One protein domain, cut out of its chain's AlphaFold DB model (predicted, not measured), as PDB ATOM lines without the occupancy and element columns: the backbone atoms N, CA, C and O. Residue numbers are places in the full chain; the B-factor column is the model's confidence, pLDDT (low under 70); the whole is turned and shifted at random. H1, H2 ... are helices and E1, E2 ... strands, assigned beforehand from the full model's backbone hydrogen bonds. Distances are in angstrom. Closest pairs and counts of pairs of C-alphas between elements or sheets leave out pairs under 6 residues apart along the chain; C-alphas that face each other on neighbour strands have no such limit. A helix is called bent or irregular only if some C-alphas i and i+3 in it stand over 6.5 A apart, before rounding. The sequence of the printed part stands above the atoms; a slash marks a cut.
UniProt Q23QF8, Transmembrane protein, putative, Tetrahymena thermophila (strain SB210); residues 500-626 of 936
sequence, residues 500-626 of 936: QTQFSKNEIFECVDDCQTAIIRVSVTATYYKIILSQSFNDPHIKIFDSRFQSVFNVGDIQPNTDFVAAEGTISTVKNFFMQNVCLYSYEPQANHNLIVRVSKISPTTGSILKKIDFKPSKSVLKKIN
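This is residues 500 to 626 of the 936 residues of the protein "Transmembrane protein, putative" of Tetrahymena thermophila (strain SB210) (UniProt Q23QF8). A twisted sheet of five strands, E3, E4, E1, E6 and E7, is the main slab of this domain, with H2 over one face and the short, uneven H1 over the other. A small sheet of two strands, E2 and E5, stands only partly face to face with the large one, while H3 is a small end piece far from the middle, and the long unnamed stretch of residues 500 to 518 starts in a short pairing with E5. The printed part has 127 residues with three named helices and seven named strands, in the order E1, E2, E3, H1, E4, H2, E5, E6, E7, H3; both sheets are antiparallel throughout, and the class is mixed, helices and strands. The whole is compact, with a radius of gyration of the C-alphas of 14.3 A, and its outline of 44 by 29 by 29 A is only just elongated.

Start at residues 500 to 501, which pair antiparallel with residues 584 to 585 of E5, residues 582 to 586. Go on to E1, residues 519 to 527, an inner strand of the large sheet. On one side of it is E4, residues 562 to 570, antiparallel at 167 degrees, with N 522 and O 567 2.8 A apart, within hydrogen-bond range. On the other side is E6, residues 594 to 602, at 165 degrees, with N 523 and O 598 at 2.9 A. The edge strands are E3, residues 543 to 545, where N 545 and O 566 of E4 are 2.8 A apart, and E7, residues 609 to 615, which makes a hairpin with E6, N 599 and O 613 being 2.9 A apart. E2, residues 529 to 533, is the antiparallel neighbour of E5, with N 530 and O 585 at 2.8 A. The two sheets form a sandwich, two sheets face to face, with best planes 41 degrees apart; look at Lys 530 of E2 and Asp 563 of E4, their closest C-alphas, 5.9 A apart. H1, residues 547 to 553, and H2, residues 571 to 581, are on opposite faces of the large sheet, giving three layers, helices on both faces of a sheet. H1 has a height over the sheet of 7.6 A and is only just over E4, with 3 of its C-alphas falling on that strand; the closest C-alphas are those of Ser 547 and Phe 564, 5.2 A apart. H2, at a height over the sheet of 9.0 A, is over E4, and the C-alphas of Ala 567 and Val 574 are their closest, 6.2 A apart. H3, residues 619 to 626, is not on the large sheet and touches no helix. In H2 and H3 every O i to N i+4 pair is within hydrogen-bond range; in H1 0 of 3 are, against 3 of 4 O i to N i+3 pairs.

Find C-alpha 519 at (113.919, 128.293, 182.210); from there E1 runs 26.6 A to C-alpha 527 at (98.473, 149.789, 185.242). E2 and the three-residue E3 come next, then H1, which is irregular, with C-alphas 548 and 551 7.5 A apart. E4 spans 26.1 A, H2 15.0 A, E5 13.2 A, E6 25.2 A and E7 16.3 A. H3 ends at C-alpha 626, (88.762, 148.895, 171.801).

The C-alphas of Gln 590 and Thr 605 are the two farthest apart, 44.8 A. The printed part has no cut, and no link between named elements is long. The mean pLDDT of the printed part is 70.6; look for values under 70 at, among other places, residues 500 to 517, 548 to 560 and 615 to 626.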
ATOM      1  N   GLN A 500      86.796 142.128 180.397       46.59
ATOM      2  CA  GLN A 500      87.691 140.986 180.434       46.59
ATOM      3  C   GLN A 500      88.464 140.873 179.121       46.59
ATOM      4  O   GLN A 500      87.878 140.831 178.038       46.59
ATOM      5  N   THR A 501      89.787 140.754 179.211       52.03
ATOM      6  CA  THR A 501      90.628 140.416 178.056       52.03
ATOM      7  C   THR A 501      91.524 139.233 178.392       52.03
ATOM      8  O   THR A 501      92.278 139.288 179.363       52.03
ATOM      9  N   GLN A 502      91.462 138.175 177.583       56.06
ATOM     10  CA  GLN A 502      92.454 137.099 177.600       56.06
ATOM     11  C   GLN A 502      93.621 137.451 176.672       56.06
ATOM     12  O   GLN A 502      93.437 138.106 175.642       56.06
ATOM     13  N   PHE A 503      94.821 136.998 177.023       59.50
ATOM     14  CA  PHE A 503      95.991 137.124 176.159       59.50
ATOM     15  C   PHE A 503      95.765 136.386 174.826       59.50
ATOM     16  O   PHE A 503      95.241 135.274 174.799       59.50
ATOM     17  N   SER A 504      96.129 137.006 173.698       55.12
ATOM     18  CA  SER A 504      96.011 136.379 172.375       55.12
ATOM     19  C   SER A 504      97.123 135.328 172.178       55.12
ATOM     20  O   SER A 504      98.257 135.521 172.616       55.12
ATOM     21  N   LYS A 505      96.809 134.197 171.521       51.34
ATOM     22  CA  LYS A 505      97.631 132.960 171.490       51.34
ATOM     23  C   LYS A 505      99.084 133.097 170.991       51.34
ATOM     24  O   LYS A 505      99.878 132.191 171.265       51.34
ATOM     25  N   ASN A 506      99.447 134.173 170.287       54.66
ATOM     26  CA  ASN A 506     100.692 134.217 169.509       54.66
ATOM     27  C   ASN A 506     101.623 135.413 169.778       54.66
ATOM     28  O   ASN A 506     102.778 135.334 169.390       54.66
ATOM     29  N   GLU A 507     101.205 136.476 170.469       55.97
ATOM     30  CA  GLU A 507     101.962 137.747 170.432       55.97
ATOM     31  C   GLU A 507     103.029 137.909 171.539       55.97
ATOM     32  O   GLU A 507     103.936 138.723 171.398       55.97
ATOM     33  N   ILE A 508     102.968 137.144 172.639       57.81
ATOM     34  CA  ILE A 508     103.880 137.319 173.798       57.81
ATOM     35  C   ILE A 508     105.174 136.497 173.683       57.81
ATOM     36  O   ILE A 508     106.174 136.810 174.327       57.81
ATOM     37  N   PHE A 509     105.183 135.457 172.848       60.84
ATOM     38  CA  PHE A 509     106.245 134.445 172.836       60.84
ATOM     39  C   PHE A 509     106.965 134.313 171.486       60.84
ATOM     40  O   PHE A 509     107.606 133.297 171.248       60.84
ATOM     41  N   GLU A 510     106.922 135.331 170.617       55.22
ATOM     42  CA  GLU A 510     107.686 135.341 169.349       55.22
ATOM     43  C   GLU A 510     109.213 135.412 169.547       55.22
ATOM     44  O   GLU A 510     109.982 135.360 168.589       55.22
ATOM     45  N   CYS A 511     109.686 135.479 170.792       52.81
ATOM     46  CA  CYS A 511     111.094 135.281 171.073       52.81
ATOM     47  C   CYS A 511     111.466 133.786 171.091       52.81
ATOM     48  O   CYS A 511     111.341 133.114 172.112       52.81
ATOM     49  N   VAL A 512     112.111 133.386 169.990       51.19
ATOM     50  CA  VAL A 512     113.397 132.667 169.989       51.19
ATOM     51  C   VAL A 512     113.319 131.132 169.989       51.19
ATOM     52  O   VAL A 512     113.151 130.488 171.024       51.19
ATOM     53  N   ASP A 513     113.622 130.558 168.820       53.84
ATOM     54  CA  ASP A 513     113.953 129.138 168.620       53.84
ATOM     55  C   ASP A 513     115.115 128.649 169.528       53.84
ATOM     56  O   ASP A 513     115.161 127.474 169.882       53.84
ATOM     57  N   ASP A 514     115.977 129.543 170.044       56.81
ATOM     58  CA  ASP A 514     117.048 129.232 171.025       56.81
ATOM     59  C   ASP A 514     116.592 129.111 172.505       56.81
ATOM     60  O   ASP A 514     117.426 129.034 173.421       56.81
ATOM     61  N   CYS A 515     115.288 129.165 172.804       58.91
ATOM     62  CA  CYS A 515     114.775 129.137 174.188       58.91
ATOM     63  C   CYS A 515     114.020 127.857 174.569       58.91
ATOM     64  O   CYS A 515     113.555 127.763 175.704       58.91
ATOM     65  N   GLN A 516     113.939 126.857 173.686       61.88
ATOM     66  CA  GLN A 516     113.111 125.663 173.918       61.88
ATOM     67  C   GLN A 516     113.495 124.857 175.175       61.88
ATOM     68  O   GLN A 516     112.634 124.208 175.762       61.88
ATOM     69  N   THR A 517     114.747 124.938 175.639       64.25
ATOM     70  CA  THR A 517     115.233 124.235 176.845       64.25
ATOM     71  C   THR A 517     115.525 125.153 178.034       64.25
ATOM     72  O   THR A 517     115.939 124.680 179.092       64.25
ATOM     73  N   ALA A 518     115.332 126.467 177.895       74.06
ATOM     74  CA  ALA A 518     115.675 127.420 178.943       74.06
ATOM     75  C   ALA A 518     114.521 127.624 179.932       74.06
ATOM     76  O   ALA A 518     113.360 127.736 179.533       74.06
ATOM     77  N   ILE A 519     114.853 127.755 181.219       80.88
ATOM     78  CA  ILE A 519     113.919 128.293 182.210       80.88
ATOM     79  C   ILE A 519     113.774 129.787 181.920       80.88
ATOM     80  O   ILE A 519     114.755 130.541 181.915       80.88
ATOM     81  N   ILE A 520     112.547 130.209 181.648       84.25
ATOM     82  CA  ILE A 520     112.194 131.610 181.462       84.25
ATOM     83  C   ILE A 520     111.369 132.084 182.646       84.25
ATOM     84  O   ILE A 520     110.606 131.330 183.246       84.25
ATOM     85  N   ARG A 521     111.497 133.367 182.954       85.50
ATOM     86  CA  ARG A 521     110.633 134.077 183.887       85.50
ATOM     87  C   ARG A 521     109.914 135.180 183.140       85.50
ATOM     88  O   ARG A 521     110.556 136.051 182.557       85.50
ATOM     89  N   VAL A 522     108.592 135.136 183.160       85.94
ATOM     90  CA  VAL A 522     107.723 136.144 182.555       85.94
ATOM     91  C   VAL A 522     107.047 136.901 183.681       85.94
ATOM     92  O   VAL A 522     106.402 136.295 184.527       85.94
ATOM     93  N   SER A 523     107.206 138.218 183.699       88.19
ATOM     94  CA  SER A 523     106.501 139.111 184.620       88.19
ATOM     95  C   SER A 523     105.580 140.031 183.839       88.19
ATOM     96  O   SER A 523     105.973 140.560 182.798       88.19
ATOM     97  N   VAL A 524     104.363 140.208 184.332       85.50
ATOM     98  CA  VAL A 524     103.348 141.097 183.779       85.50
ATOM     99  C   VAL A 524     103.045 142.151 184.828       85.50
ATOM    100  O   VAL A 524     102.663 141.833 185.951       85.50
ATOM    101  N   THR A 525     103.227 143.411 184.456       86.31
ATOM    102  CA  THR A 525     102.820 144.569 185.253       86.31
ATOM    103  C   THR A 525     101.746 145.314 184.484       86.31
ATOM    104  O   THR A 525     101.965 145.679 183.327       86.31
ATOM    105  N   ALA A 526     100.592 145.532 185.100       83.69
ATOM    106  CA  ALA A 526      99.451 146.151 184.441       83.69
ATOM    107  C   ALA A 526      98.965 147.361 185.243       83.69
ATOM    108  O   ALA A 526      98.553 147.222 186.389       83.69
ATOM    109  N   THR A 527      99.016 148.555 184.652       80.94
ATOM    110  CA  THR A 527      98.473 149.789 185.242       80.94
ATOM    111  C   THR A 527      96.999 149.928 184.870       80.94
ATOM    112  O   THR A 527      96.659 149.843 183.687       80.94
ATOM    113  N   TYR A 528      96.137 150.158 185.863       76.19
ATOM    114  CA  TYR A 528      94.673 150.197 185.733       76.19
ATOM    115  C   TYR A 528      94.019 148.857 185.368       76.19
ATOM    116  O   TYR A 528      92.890 148.838 184.878       76.19
ATOM    117  N   TYR A 529      94.691 147.739 185.656       79.62
ATOM    118  CA  TYR A 529      94.081 146.411 185.608       79.62
ATOM    119  C   TYR A 529      94.201 145.705 186.950       79.62
ATOM    120  O   TYR A 529      95.182 145.892 187.663       79.62
ATOM    121  N   LYS A 530      93.231 144.840 187.242       80.19
ATOM    122  CA  LYS A 530      93.357 143.765 188.221       80.19
ATOM    123  C   LYS A 530      93.769 142.489 187.503       80.19
ATOM    124  O   LYS A 530      93.091 142.065 186.561       80.19
ATOM    125  N   ILE A 531      94.863 141.888 187.940       82.75
ATOM    126  CA  ILE A 531      95.317 140.581 187.489       82.75
ATOM    127  C   ILE A 531      94.701 139.551 188.432       82.75
ATOM    128  O   ILE A 531      94.990 139.518 189.624       82.75
ATOM    129  N   ILE A 532      93.827 138.701 187.903       76.56
ATOM    130  CA  ILE A 532      93.210 137.618 188.670       76.56
ATOM    131  C   ILE A 532      93.704 136.294 188.112       76.56
ATOM    132  O   ILE A 532      93.671 136.067 186.900       76.56
ATOM    133  N   LEU A 533      94.143 135.414 189.007       78.12
ATOM    134  CA  LEU A 533      94.512 134.060 188.642       78.12
ATOM    135  C   LEU A 533      93.261 133.181 188.542       78.12
ATOM    136  O   LEU A 533      92.525 132.995 189.510       78.12
ATOM    137  N   SER A 534      93.011 132.666 187.344       62.84
ATOM    138  CA  SER A 534      91.988 131.668 187.059       62.84
ATOM    139  C   SER A 534      92.493 130.300 187.514       62.84
ATOM    140  O   SER A 534      93.432 129.778 186.929       62.84
ATOM    141  N   GLN A 535      91.817 129.720 188.511       60.31
ATOM    142  CA  GLN A 535      91.992 128.349 189.024       60.31
ATOM    143  C   GLN A 535      93.271 128.054 189.834       60.31
ATOM    144  O   GLN A 535      94.257 128.785 189.822       60.31
ATOM    145  N   SER A 536      93.226 126.936 190.569       53.91
ATOM    146  CA  SER A 536      94.384 126.326 191.219       53.91
ATOM    147  C   SER A 536      95.297 125.718 190.155       53.91
ATOM    148  O   SER A 536      95.091 124.587 189.711       53.91
ATOM    149  N   PHE A 537      96.304 126.476 189.735       62.72
ATOM    150  CA  PHE A 537      97.368 125.965 188.888       62.72
ATOM    151  C   PHE A 537      98.379 125.208 189.757       62.72
ATOM    152  O   PHE A 537      99.125 125.820 190.517       62.72
ATOM    153  N   ASN A 538      98.379 123.876 189.672       64.31
ATOM    154  CA  ASN A 538      99.298 123.008 190.414       64.31
ATOM    155  C   ASN A 538     100.229 122.270 189.444       64.31
ATOM    156  O   ASN A 538     100.220 121.043 189.363       64.31
ATOM    157  N   ASP A 539     100.984 123.031 188.651       78.12
ATOM    158  CA  ASP A 539     102.088 122.483 187.866       78.12
ATOM    159  C   ASP A 539     103.383 122.645 188.681       78.12
ATOM    160  O   ASP A 539     103.826 123.779 188.894       78.12
ATOM    161  N   PRO A 540     104.016 121.551 189.145       77.31
ATOM    162  CA  PRO A 540     105.259 121.626 189.914       77.31
ATOM    163  C   PRO A 540     106.426 122.222 189.107       77.31
ATOM    164  O   PRO A 540     107.464 122.560 189.681       77.31
ATOM    165  N   HIS A 541     106.281 122.360 187.787       82.19
ATOM    166  CA  HIS A 541     107.273 122.948 186.893       82.19
ATOM    167  C   HIS A 541     107.114 124.462 186.702       82.19
ATOM    168  O   HIS A 541     107.870 125.048 185.919       82.19
ATOM    169  N   ILE A 542     106.168 125.103 187.401       84.19
ATOM    170  CA  ILE A 542     106.066 126.560 187.463       84.19
ATOM    171  C   ILE A 542     106.281 127.074 188.888       84.19
ATOM    172  O   ILE A 542     105.819 126.490 189.865       84.19
ATOM    173  N   LYS A 543     106.906 128.240 189.005       86.56
ATOM    174  CA  LYS A 543     106.915 129.048 190.228       86.56
ATOM    175  C   LYS A 543     106.169 130.342 189.954       86.56
ATOM    176  O   LYS A 543     106.537 131.054 189.025       86.56
ATOM    177  N   ILE A 544     105.140 130.635 190.743       84.31
ATOM    178  CA  ILE A 544     104.341 131.862 190.626       84.31
ATOM    179  C   ILE A 544     104.799 132.840 191.706       84.31
ATOM    180  O   ILE A 544     105.020 132.451 192.851       84.31
ATOM    181  N   PHE A 545     104.925 134.108 191.337       82.44
ATOM    182  CA  PHE A 545     105.276 135.206 192.224       82.44
ATOM    183  C   PHE A 545     104.182 136.270 192.149       82.44
ATOM    184  O   PHE A 545     103.791 136.683 191.054       82.44
ATOM    185  N   ASP A 546     103.703 136.709 193.310       80.06
ATOM    186  CA  ASP A 546     102.725 137.789 193.439       80.06
ATOM    187  C   ASP A 546     103.401 139.144 193.722       80.06
ATOM    188  O   ASP A 546     104.631 139.277 193.704       80.06
ATOM    189  N   SER A 547     102.579 140.162 193.975       74.12
ATOM    190  CA  SER A 547     103.006 141.531 194.269       74.12
ATOM    191  C   SER A 547     103.965 141.653 195.461       74.12
ATOM    192  O   SER A 547     104.771 142.581 195.489       74.12
ATOM    193  N   ARG A 548     103.989 140.702 196.407       69.19
ATOM    194  CA  ARG A 548     104.916 140.732 197.557       69.19
ATOM    195  C   ARG A 548     106.370 140.529 197.141       69.19
ATOM    196  O   ARG A 548     107.280 140.945 197.850       69.19
ATOM    197  N   PHE A 549     106.600 139.934 195.972       64.75
ATOM    198  CA  PHE A 549     107.935 139.706 195.426       64.75
ATOM    199  C   PHE A 549     108.385 140.814 194.463       64.75
ATOM    200  O   PHE A 549     109.466 140.722 193.886       64.75
ATOM    201  N   GLN A 550     107.599 141.880 194.287       63.78
ATOM    202  CA  GLN A 550     107.848 142.930 193.293       63.78
ATOM    203  C   GLN A 550     109.196 143.653 193.478       63.78
ATOM    204  O   GLN A 550     109.843 143.995 192.484       63.78
ATOM    205  N   SER A 551     109.669 143.806 194.722       59.09
ATOM    206  CA  SER A 551     110.982 144.395 195.050       59.09
ATOM    207  C   SER A 551     112.159 143.577 194.507       59.09
ATOM    208  O   SER A 551     113.179 144.140 194.114       59.09
ATOM    209  N   VAL A 552     111.996 142.257 194.382       62.81
ATOM    210  CA  VAL A 552     113.007 141.343 193.823       62.81
ATOM    211  C   VAL A 552     113.162 141.541 192.309       62.81
ATOM    212  O   VAL A 552     114.182 141.176 191.723       62.81
ATOM    213  N   PHE A 553     112.170 142.143 191.647       60.44
ATOM    214  CA  PHE A 553     112.102 142.223 190.187       60.44
ATOM    215  C   PHE A 553     112.534 143.574 189.588       60.44
ATOM    216  O   PHE A 553     112.427 143.739 188.367       60.44
ATOM    217  N   ASN A 554     113.052 144.522 190.391       60.03
ATOM    218  CA  ASN A 554     113.478 145.865 189.945       60.03
ATOM    219  C   ASN A 554     112.453 146.511 188.988       60.03
ATOM    220  O   ASN A 554     112.773 147.017 187.904       60.03
ATOM    221  N   VAL A 555     111.172 146.416 189.343       58.84
ATOM    222  CA  VAL A 555     110.116 147.196 188.699       58.84
ATOM    223  C   VAL A 555     110.236 148.589 189.308       58.84
ATOM    224  O   VAL A 555     110.048 148.721 190.507       58.84
ATOM    225  N   GLY A 556     110.688 149.580 188.525       60.69
ATOM    226  CA  GLY A 556     110.909 150.952 189.010       60.69
ATOM    227  C   GLY A 556     109.666 151.574 189.661       60.69
ATOM    228  O   GLY A 556     108.598 150.968 189.608       60.69
ATOM    229  N   ASP A 557     109.832 152.765 190.250       52.12
ATOM    230  CA  ASP A 557     108.848 153.456 191.101       52.12
ATOM    231  C   ASP A 557     107.386 153.174 190.725       52.12
ATOM    232  O   ASP A 557     106.918 153.457 189.616       52.12
ATOM    233  N   ILE A 558     106.691 152.553 191.677       53.09
ATOM    234  CA  ILE A 558     105.348 152.004 191.531       53.09
ATOM    235  C   ILE A 558     104.367 153.160 191.328       53.09
ATOM    236  O   ILE A 558     104.210 154.013 192.201       53.09
ATOM    237  N   GLN A 559     103.679 153.183 190.186       63.22
ATOM    238  CA  GLN A 559     102.513 154.048 190.037       63.22
ATOM    239  C   GLN A 559     101.329 153.430 190.797       63.22
ATOM    240  O   GLN A 559     101.142 152.214 190.729       63.22
ATOM    241  N   PRO A 560     100.506 154.227 191.503       58.41
ATOM    242  CA  PRO A 560      99.285 153.716 192.119       58.41
ATOM    243  C   PRO A 560      98.414 153.009 191.065       58.41
ATOM    244  O   PRO A 560      98.360 153.432 189.909       58.41
ATOM    245  N   ASN A 561      97.733 151.930 191.464       70.62
ATOM    246  CA  ASN A 561      96.907 151.070 190.598       70.62
ATOM    247  C   ASN A 561      97.675 150.181 189.597       70.62
ATOM    248  O   ASN A 561      97.144 149.860 188.529       70.62
ATOM    249  N   THR A 562      98.906 149.768 189.911       78.56
ATOM    250  CA  THR A 562      99.583 148.678 189.189       78.56
ATOM    251  C   THR A 562      99.420 147.340 189.890       78.56
ATOM    252  O   THR A 562      99.749 147.231 191.068       78.56
ATOM    253  N   ASP A 563      99.007 146.321 189.143       80.75
ATOM    254  CA  ASP A 563      98.986 144.932 189.601       80.75
ATOM    255  C   ASP A 563     100.127 144.129 188.948       80.75
ATOM    256  O   ASP A 563     100.603 144.477 187.855       80.75
ATOM    257  N   PHE A 564     100.604 143.086 189.631       87.75
ATOM    258  CA  PHE A 564     101.806 142.333 189.264       87.75
ATOM    259  C   PHE A 564     101.618 140.824 189.424       87.75
ATOM    260  O   PHE A 564     101.237 140.334 190.484       87.75
ATOM    261  N   VAL A 565     102.015 140.076 188.395       89.44
ATOM    262  CA  VAL A 565     102.243 138.632 188.501       89.44
ATOM    263  C   VAL A 565     103.493 138.244 187.726       89.44
ATOM    264  O   VAL A 565     103.740 138.752 186.629       89.44
ATOM    265  N   ALA A 566     104.274 137.308 188.252       89.25
ATOM    266  CA  ALA A 566     105.322 136.651 187.489       89.25
ATOM    267  C   ALA A 566     105.226 135.133 187.591       89.25
ATOM    268  O   ALA A 566     104.784 134.593 188.599       89.25
ATOM    269  N   ALA A 567     105.664 134.445 186.543       89.94
ATOM    270  CA  ALA A 567     105.802 133.001 186.542       89.94
ATOM    271  C   ALA A 567     107.150 132.586 185.950       89.94
ATOM    272  O   ALA A 567     107.619 133.174 184.972       89.94
ATOM    273  N   GLU A 568     107.778 131.583 186.550       89.94
ATOM    274  CA  GLU A 568     109.056 131.006 186.139       89.94
ATOM    275  C   GLU A 568     108.893 129.517 185.849       89.94
ATOM    276  O   GLU A 568     108.345 128.791 186.669       89.94
ATOM    277  N   GLY A 569     109.377 129.060 184.698       90.25
ATOM    278  CA  GLY A 569     109.237 127.678 184.242       90.25
ATOM    279  C   GLY A 569     109.789 127.501 182.831       90.25
ATOM    280  O   GLY A 569     110.501 128.368 182.318       90.25
ATOM    281  N   THR A 570     109.476 126.386 182.174       88.12
ATOM    282  CA  THR A 570     109.777 126.241 180.744       88.12
ATOM    283  C   THR A 570     108.872 127.161 179.925       88.12
ATOM    284  O   THR A 570     107.803 127.585 180.370       88.12
ATOM    285  N   ILE A 571     109.279 127.481 178.696       84.81
ATOM    286  CA  ILE A 571     108.488 128.371 177.836       84.81
ATOM    287  C   ILE A 571     107.062 127.856 177.603       84.81
ATOM    288  O   ILE A 571     106.124 128.648 177.570       84.81
ATOM    289  N   SER A 572     106.879 126.536 177.503       82.69
ATOM    290  CA  SER A 572     105.569 125.914 177.313       82.69
ATOM    291  C   SER A 572     104.685 126.018 178.557       82.69
ATOM    292  O   SER A 572     103.512 126.372 178.423       82.69
ATOM    293  N   THR A 573     105.225 125.772 179.756       86.69
ATOM    294  CA  THR A 573     104.445 125.832 181.004       86.69
ATOM    295  C   THR A 573     104.078 127.266 181.355       86.69
ATOM    296  O   THR A 573     102.914 127.548 181.642       86.69
ATOM    297  N   VAL A 574     105.018 128.206 181.221       86.69
ATOM    298  CA  VAL A 574     104.763 129.633 181.461       86.69
ATOM    299  C   VAL A 574     103.769 130.200 180.449       86.69
ATOM    300  O   VAL A 574     102.865 130.948 180.827       86.69
ATOM    301  N   LYS A 575     103.864 129.807 179.171       84.00
ATOM    302  CA  LYS A 575     102.878 130.191 178.152       84.00
ATOM    303  C   LYS A 575     101.484 129.672 178.490       84.00
ATOM    304  O   LYS A 575     100.536 130.453 178.462       84.00
ATOM    305  N   ASN A 576     101.347 128.391 178.831       82.81
ATOM    306  CA  ASN A 576     100.051 127.818 179.203       82.81
ATOM    307  C   ASN A 576      99.474 128.483 180.457       82.81
ATOM    308  O   ASN A 576      98.285 128.803 180.476       82.81
ATOM    309  N   PHE A 577     100.313 128.777 181.451       87.19
ATOM    310  CA  PHE A 577      99.906 129.494 182.655       87.19
ATOM    311  C   PHE A 577      99.280 130.852 182.332       87.19
ATOM    312  O   PHE A 577      98.114 131.068 182.651       87.19
ATOM    313  N   PHE A 578      99.996 131.736 181.631       85.75
ATOM    314  CA  PHE A 578      99.475 133.069 181.305       85.75
ATOM    315  C   PHE A 578      98.249 133.036 180.385       85.75
ATOM    316  O   PHE A 578      97.380 133.894 180.491       85.75
ATOM    317  N   MET A 579      98.153 132.041 179.503       79.62
ATOM    318  CA  MET A 579      97.035 131.917 178.564       79.62
ATOM    319  C   MET A 579      95.749 131.388 179.204       79.62
ATOM    320  O   MET A 579      94.662 131.779 178.788       79.62
ATOM    321  N   GLN A 580      95.857 130.467 180.162       79.25
ATOM    322  CA  GLN A 580      94.703 129.754 180.727       79.25
ATOM    323  C   GLN A 580      94.340 130.227 182.136       79.25
ATOM    324  O   GLN A 580      93.192 130.096 182.555       79.25
ATOM    325  N   ASN A 581      95.311 130.780 182.865       82.12
ATOM    326  CA  ASN A 581      95.201 131.017 184.300       82.12
ATOM    327  C   ASN A 581      95.388 132.485 184.680       82.12
ATOM    328  O   ASN A 581      95.335 132.789 185.859       82.12
ATOM    329  N   VAL A 582      95.590 133.413 183.740       82.69
ATOM    330  CA  VAL A 582      95.744 134.842 184.058       82.69
ATOM    331  C   VAL A 582      94.689 135.653 183.317       82.69
ATOM    332  O   VAL A 582      94.662 135.688 182.088       82.69
ATOM    333  N   CYS A 583      93.825 136.326 184.071       79.75
ATOM    334  CA  CYS A 583      92.779 137.200 183.555       79.75
ATOM    335  C   CYS A 583      93.078 138.653 183.926       79.75
ATOM    336  O   CYS A 583      93.428 138.956 185.066       79.75
ATOM    337  N   LEU A 584      92.931 139.550 182.951       79.38
ATOM    338  CA  LEU A 584      93.086 140.992 183.125       79.38
ATOM    339  C   LEU A 584      91.707 141.650 183.142       79.38
ATOM    340  O   LEU A 584      90.945 141.505 182.181       79.38
ATOM    341  N   TYR A 585      91.419 142.399 184.203       74.00
ATOM    342  CA  TYR A 585      90.193 143.181 184.346       74.00
ATOM    343  C   TYR A 585      90.533 144.665 184.405       74.00
ATOM    344  O   TYR A 585      91.213 145.097 185.328       74.00
ATOM    345  N   SER A 586      90.092 145.444 183.416       74.38
ATOM    346  CA  SER A 586      90.315 146.897 183.409       74.38
ATOM    347  C   SER A 586      89.399 147.596 184.418       74.38
ATOM    348  O   SER A 586      88.200 147.325 184.429       74.38
ATOM    349  N   TYR A 587      89.950 148.510 185.228       57.34
ATOM    350  CA  TYR A 587      89.166 149.363 186.133       57.34
ATOM    351  C   TYR A 587      88.461 150.525 185.409       57.34
ATOM    352  O   TYR A 587      87.455 151.026 185.904       57.34
ATOM    353  N   GLU A 588      88.967 150.961 184.250       67.69
ATOM    354  CA  GLU A 588      88.427 152.090 183.480       67.69
ATOM    355  C   GLU A 588      88.597 151.832 181.972       67.69
ATOM    356  O   GLU A 588      89.729 151.814 181.499       67.69
ATOM    357  N   PRO A 589      87.524 151.709 181.167       53.81
ATOM    358  CA  PRO A 589      87.633 151.439 179.726       53.81
ATOM    359  C   PRO A 589      88.322 152.546 178.905       53.81
ATOM    360  O   PRO A 589      88.643 152.329 177.737       53.81
ATOM    361  N   GLN A 590      88.526 153.737 179.480       54.62
ATOM    362  CA  GLN A 590      89.118 154.892 178.794       54.62
ATOM    363  C   GLN A 590      90.508 155.297 179.315       54.62
ATOM    364  O   GLN A 590      91.104 156.227 178.768       54.62
ATOM    365  N   ALA A 591      91.049 154.624 180.337       60.34
ATOM    366  CA  ALA A 591      92.366 154.963 180.872       60.34
ATOM    367  C   ALA A 591      93.494 154.577 179.898       60.34
ATOM    368  O   ALA A 591      93.391 153.620 179.128       60.34
ATOM    369  N   ASN A 592      94.617 155.305 179.949       64.56
ATOM    370  CA  ASN A 592      95.840 154.915 179.242       64.56
ATOM    371  C   ASN A 592      96.436 153.666 179.905       64.56
ATOM    372  O   ASN A 592      97.302 153.733 180.775       64.56
ATOM    373  N   HIS A 593      95.940 152.519 179.468       71.06
ATOM    374  CA  HIS A 593      96.380 151.194 179.857       71.06
ATOM    375  C   HIS A 593      97.849 150.968 179.498       71.06
ATOM    376  O   HIS A 593      98.229 150.999 178.325       71.06
ATOM    377  N   ASN A 594      98.674 150.717 180.512       76.75
ATOM    378  CA  ASN A 594     100.068 150.336 180.327       76.75
ATOM    379  C   ASN A 594     100.256 148.902 180.822       76.75
ATOM    380  O   ASN A 594     100.146 148.623 182.013       76.75
ATOM    381  N   LEU A 595     100.507 147.994 179.884       78.06
ATOM    382  CA  LEU A 595     100.802 146.595 180.154       78.06
ATOM    383  C   LEU A 595     102.262 146.356 179.783       78.06
ATOM    384  O   LEU A 595     102.633 146.470 178.616       78.06
ATOM    385  N   ILE A 596     103.096 146.053 180.768       81.00
ATOM    386  CA  ILE A 596     104.518 145.773 180.575       81.00
ATOM    387  C   ILE A 596     104.716 144.280 180.799       81.00
ATOM    388  O   ILE A 596     104.494 143.785 181.902       81.00
ATOM    389  N   VAL A 597     105.153 143.569 179.762       81.19
ATOM    390  CA  VAL A 597     105.521 142.154 179.867       81.19
ATOM    391  C   VAL A 597     107.035 142.057 179.763       81.19
ATOM    392  O   VAL A 597     107.616 142.455 178.756       81.19
ATOM    393  N   ARG A 598     107.700 141.548 180.797       82.94
ATOM    394  CA  ARG A 598     109.151 141.324 180.772       82.94
ATOM    395  C   ARG A 598     109.449 139.842 180.783       82.94
ATOM    396  O   ARG A 598     109.010 139.139 181.690       82.94
ATOM    397  N   VAL A 599     110.245 139.399 179.818       82.12
ATOM    398  CA  VAL A 599     110.715 138.018 179.708       82.12
ATOM    399  C   VAL A 599     112.204 137.988 180.031       82.12
ATOM    400  O   VAL A 599     113.004 138.703 179.429       82.12
ATOM    401  N   SER A 600     112.583 137.177 181.012       83.31
ATOM    402  CA  SER A 600     113.964 137.000 181.463       83.31
ATOM    403  C   SER A 600     114.391 135.547 181.286       83.31
ATOM    404  O   SER A 600     113.694 134.644 181.744       83.31
ATOM    405  N   LYS A 601     115.540 135.305 180.649       83.31
ATOM    406  CA  LYS A 601     116.163 133.971 180.593       83.31
ATOM    407  C   LYS A 601     116.953 133.742 181.878       83.31
ATOM    408  O   LYS A 601     117.775 134.589 182.228       83.31
ATOM    409  N   ILE A 602     116.725 132.622 182.558       79.88
ATOM    410  CA  ILE A 602     117.371 132.302 183.836       79.88
ATOM    411  C   ILE A 602     118.361 131.164 183.638       79.88
ATOM    412  O   ILE A 602     118.075 130.179 182.959       79.88
ATOM    413  N   SER A 603     119.544 131.306 184.233       76.38
ATOM    414  CA  SER A 603     120.508 130.214 184.309       76.38
ATOM    415  C   SER A 603     120.010 129.145 185.291       76.38
ATOM    416  O   SER A 603     119.847 129.458 186.474       76.38
ATOM    417  N   PRO A 604     119.800 127.887 184.861       70.25
ATOM    418  CA  PRO A 604     119.293 126.835 185.744       70.25
ATOM    419  C   PRO A 604     120.256 126.497 186.894       70.25
ATOM    420  O   PRO A 604     119.816 125.979 187.914       70.25
ATOM    421  N   THR A 605     121.551 126.804 186.760       68.94
ATOM    422  CA  THR A 605     122.576 126.495 187.773       68.94
ATOM    423  C   THR A 605     122.803 127.608 188.791       68.94
ATOM    424  O   THR A 605     123.199 127.323 189.915       68.94
ATOM    425  N   THR A 606     122.575 128.871 188.422       74.44
ATOM    426  CA  THR A 606     122.920 130.034 189.273       74.44
ATOM    427  C   THR A 606     121.719 130.900 189.639       74.44
ATOM    428  O   THR A 606     121.840 131.777 190.487       74.44
ATOM    429  N   GLY A 607     120.565 130.706 188.991       72.62
ATOM    430  CA  GLY A 607     119.389 131.562 189.165       72.62
ATOM    431  C   GLY A 607     119.568 132.992 188.633       72.62
ATOM    432  O   GLY A 607     118.649 133.803 188.751       72.62
ATOM    433  N   SER A 608     120.718 133.322 188.031       77.94
ATOM    434  CA  SER A 608     120.999 134.661 187.514       77.94
ATOM    435  C   SER A 608     120.256 134.928 186.203       77.94
ATOM    436  O   SER A 608     120.097 134.042 185.355       77.94
ATOM    437  N   ILE A 609     119.833 136.179 186.007       76.12
ATOM    438  CA  ILE A 609     119.199 136.639 184.766       76.12
ATOM    439  C   ILE A 609     120.282 136.754 183.686       76.12
ATOM    440  O   ILE A 609     121.166 137.599 183.776       76.12
ATOM    441  N   LEU A 610     120.213 135.903 182.663       70.94
ATOM    442  CA  LEU A 610     121.168 135.870 181.549       70.94
ATOM    443  C   LEU A 610     120.843 136.910 180.472       70.94
ATOM    444  O   LEU A 610     121.735 137.416 179.798       70.94
ATOM    445  N   LYS A 611     119.555 137.203 180.275       76.62
ATOM    446  CA  LYS A 611     119.072 138.167 179.277       76.62
ATOM    447  C   LYS A 611     117.687 138.662 179.675       76.62
ATOM    448  O   LYS A 611     116.846 137.847 180.051       76.62
ATOM    449  N   LYS A 612     117.455 139.971 179.564       76.00
ATOM    450  CA  LYS A 612     116.170 140.632 179.832       76.00
ATOM    451  C   LYS A 612     115.622 141.223 178.536       76.00
ATOM    452  O   LYS A 612     116.363 141.884 177.811       76.00
ATOM    453  N   ILE A 613     114.353 140.964 178.243       73.88
ATOM    454  CA  ILE A 613     113.643 141.508 177.083       73.88
ATOM    455  C   ILE A 613     112.342 142.129 177.592       73.88
ATOM    456  O   ILE A 613     111.480 141.429 178.129       73.88
ATOM    457  N   ASP A 614     112.217 143.446 177.440       71.75
ATOM    458  CA  ASP A 614     111.027 144.195 177.834       71.75
ATOM    459  C   ASP A 614     110.123 144.374 176.605       71.75
ATOM    460  O   ASP A 614     110.497 145.036 175.635       71.75
ATOM    461  N   PHE A 615     108.924 143.794 176.647       67.50
ATOM    462  CA  PHE A 615     107.907 143.951 175.615       67.50
ATOM    463  C   PHE A 615     106.904 145.023 176.036       67.50
ATOM    464  O   PHE A 615     106.216 144.903 177.054       67.50
ATOM    465  N   LYS A 616     106.786 146.066 175.212       65.25
ATOM    466  CA  LYS A 616     105.627 146.963 175.225       65.25
ATOM    467  C   LYS A 616     104.698 146.531 174.086       65.25
ATOM    468  O   LYS A 616     105.119 146.619 172.931       65.25
ATOM    469  N   PRO A 617     103.472 146.051 174.368       58.91
ATOM    470  CA  PRO A 617     102.539 145.654 173.322       58.91
ATOM    471  C   PRO A 617     102.280 146.840 172.389       58.91
ATOM    472  O   PRO A 617     102.149 147.988 172.821       58.91
ATOM    473  N   SER A 618     102.259 146.580 171.083       49.12
ATOM    474  CA  SER A 618     102.138 147.643 170.084       49.12
ATOM    475  C   SER A 618     100.780 148.363 170.201       49.12
ATOM    476  O   SER A 618      99.753 147.748 170.506       49.12
ATOM    477  N   LYS A 619     100.738 149.668 169.880       52.00
ATOM    478  CA  LYS A 619      99.500 150.481 169.868       52.00
ATOM    479  C   LYS A 619      98.375 149.877 169.001       52.00
ATOM    480  O   LYS A 619      97.215 150.242 169.188       52.00
ATOM    481  N   SER A 620      98.676 148.976 168.058       45.81
ATOM    482  CA  SER A 620      97.666 148.307 167.223       45.81
ATOM    483  C   SER A 620      96.902 147.194 167.957       45.81
ATOM    484  O   SER A 620      95.722 146.992 167.663       45.81
ATOM    485  N   VAL A 621      97.516 146.540 168.951       51.41
ATOM    486  CA  VAL A 621      96.878 145.520 169.807       51.41
ATOM    487  C   VAL A 621      95.863 146.185 170.742       51.41
ATOM    488  O   VAL A 621      94.704 145.780 170.789       51.41
ATOM    489  N   LEU A 622      96.249 147.305 171.365       51.00
ATOM    490  CA  LEU A 622      95.361 148.127 172.201       51.00
ATOM    491  C   LEU A 622      94.165 148.692 171.405       51.00
ATOM    492  O   LEU A 622      93.040 148.715 171.898       51.00
ATOM    493  N   LYS A 623      94.360 149.071 170.130       49.22
ATOM    494  CA  LYS A 623      93.258 149.512 169.252       49.22
ATOM    495  C   LYS A 623      92.294 148.386 168.854       49.22
ATOM    496  O   LYS A 623      91.110 148.668 168.685       49.22
ATOM    497  N   LYS A 624      92.752 147.136 168.695       48.00
ATOM    498  CA  LYS A 624      91.870 145.989 168.381       48.00
ATOM    499  C   LYS A 624      90.976 145.601 169.563       48.00
ATOM    500  O   LYS A 624      89.829 145.232 169.329       48.00
ATOM    501  N   ILE A 625      91.468 145.754 170.794       47.66
ATOM    502  CA  ILE A 625      90.688 145.554 172.024       47.66
ATOM    503  C   ILE A 625      89.547 146.584 172.112       47.66
ATOM    504  O   ILE A 625      88.402 146.204 172.335       47.66
ATOM    505  N   ASN A 626      89.807 147.859 171.794       42.78
ATOM    506  CA  ASN A 626      88.762 148.895 171.801       42.78
ATOM    507  C   ASN A 626      87.758 148.794 170.638       42.78
ATOM    508  O   ASN A 626      86.600 149.162 170.797       42.78
TER     509      ASN A 626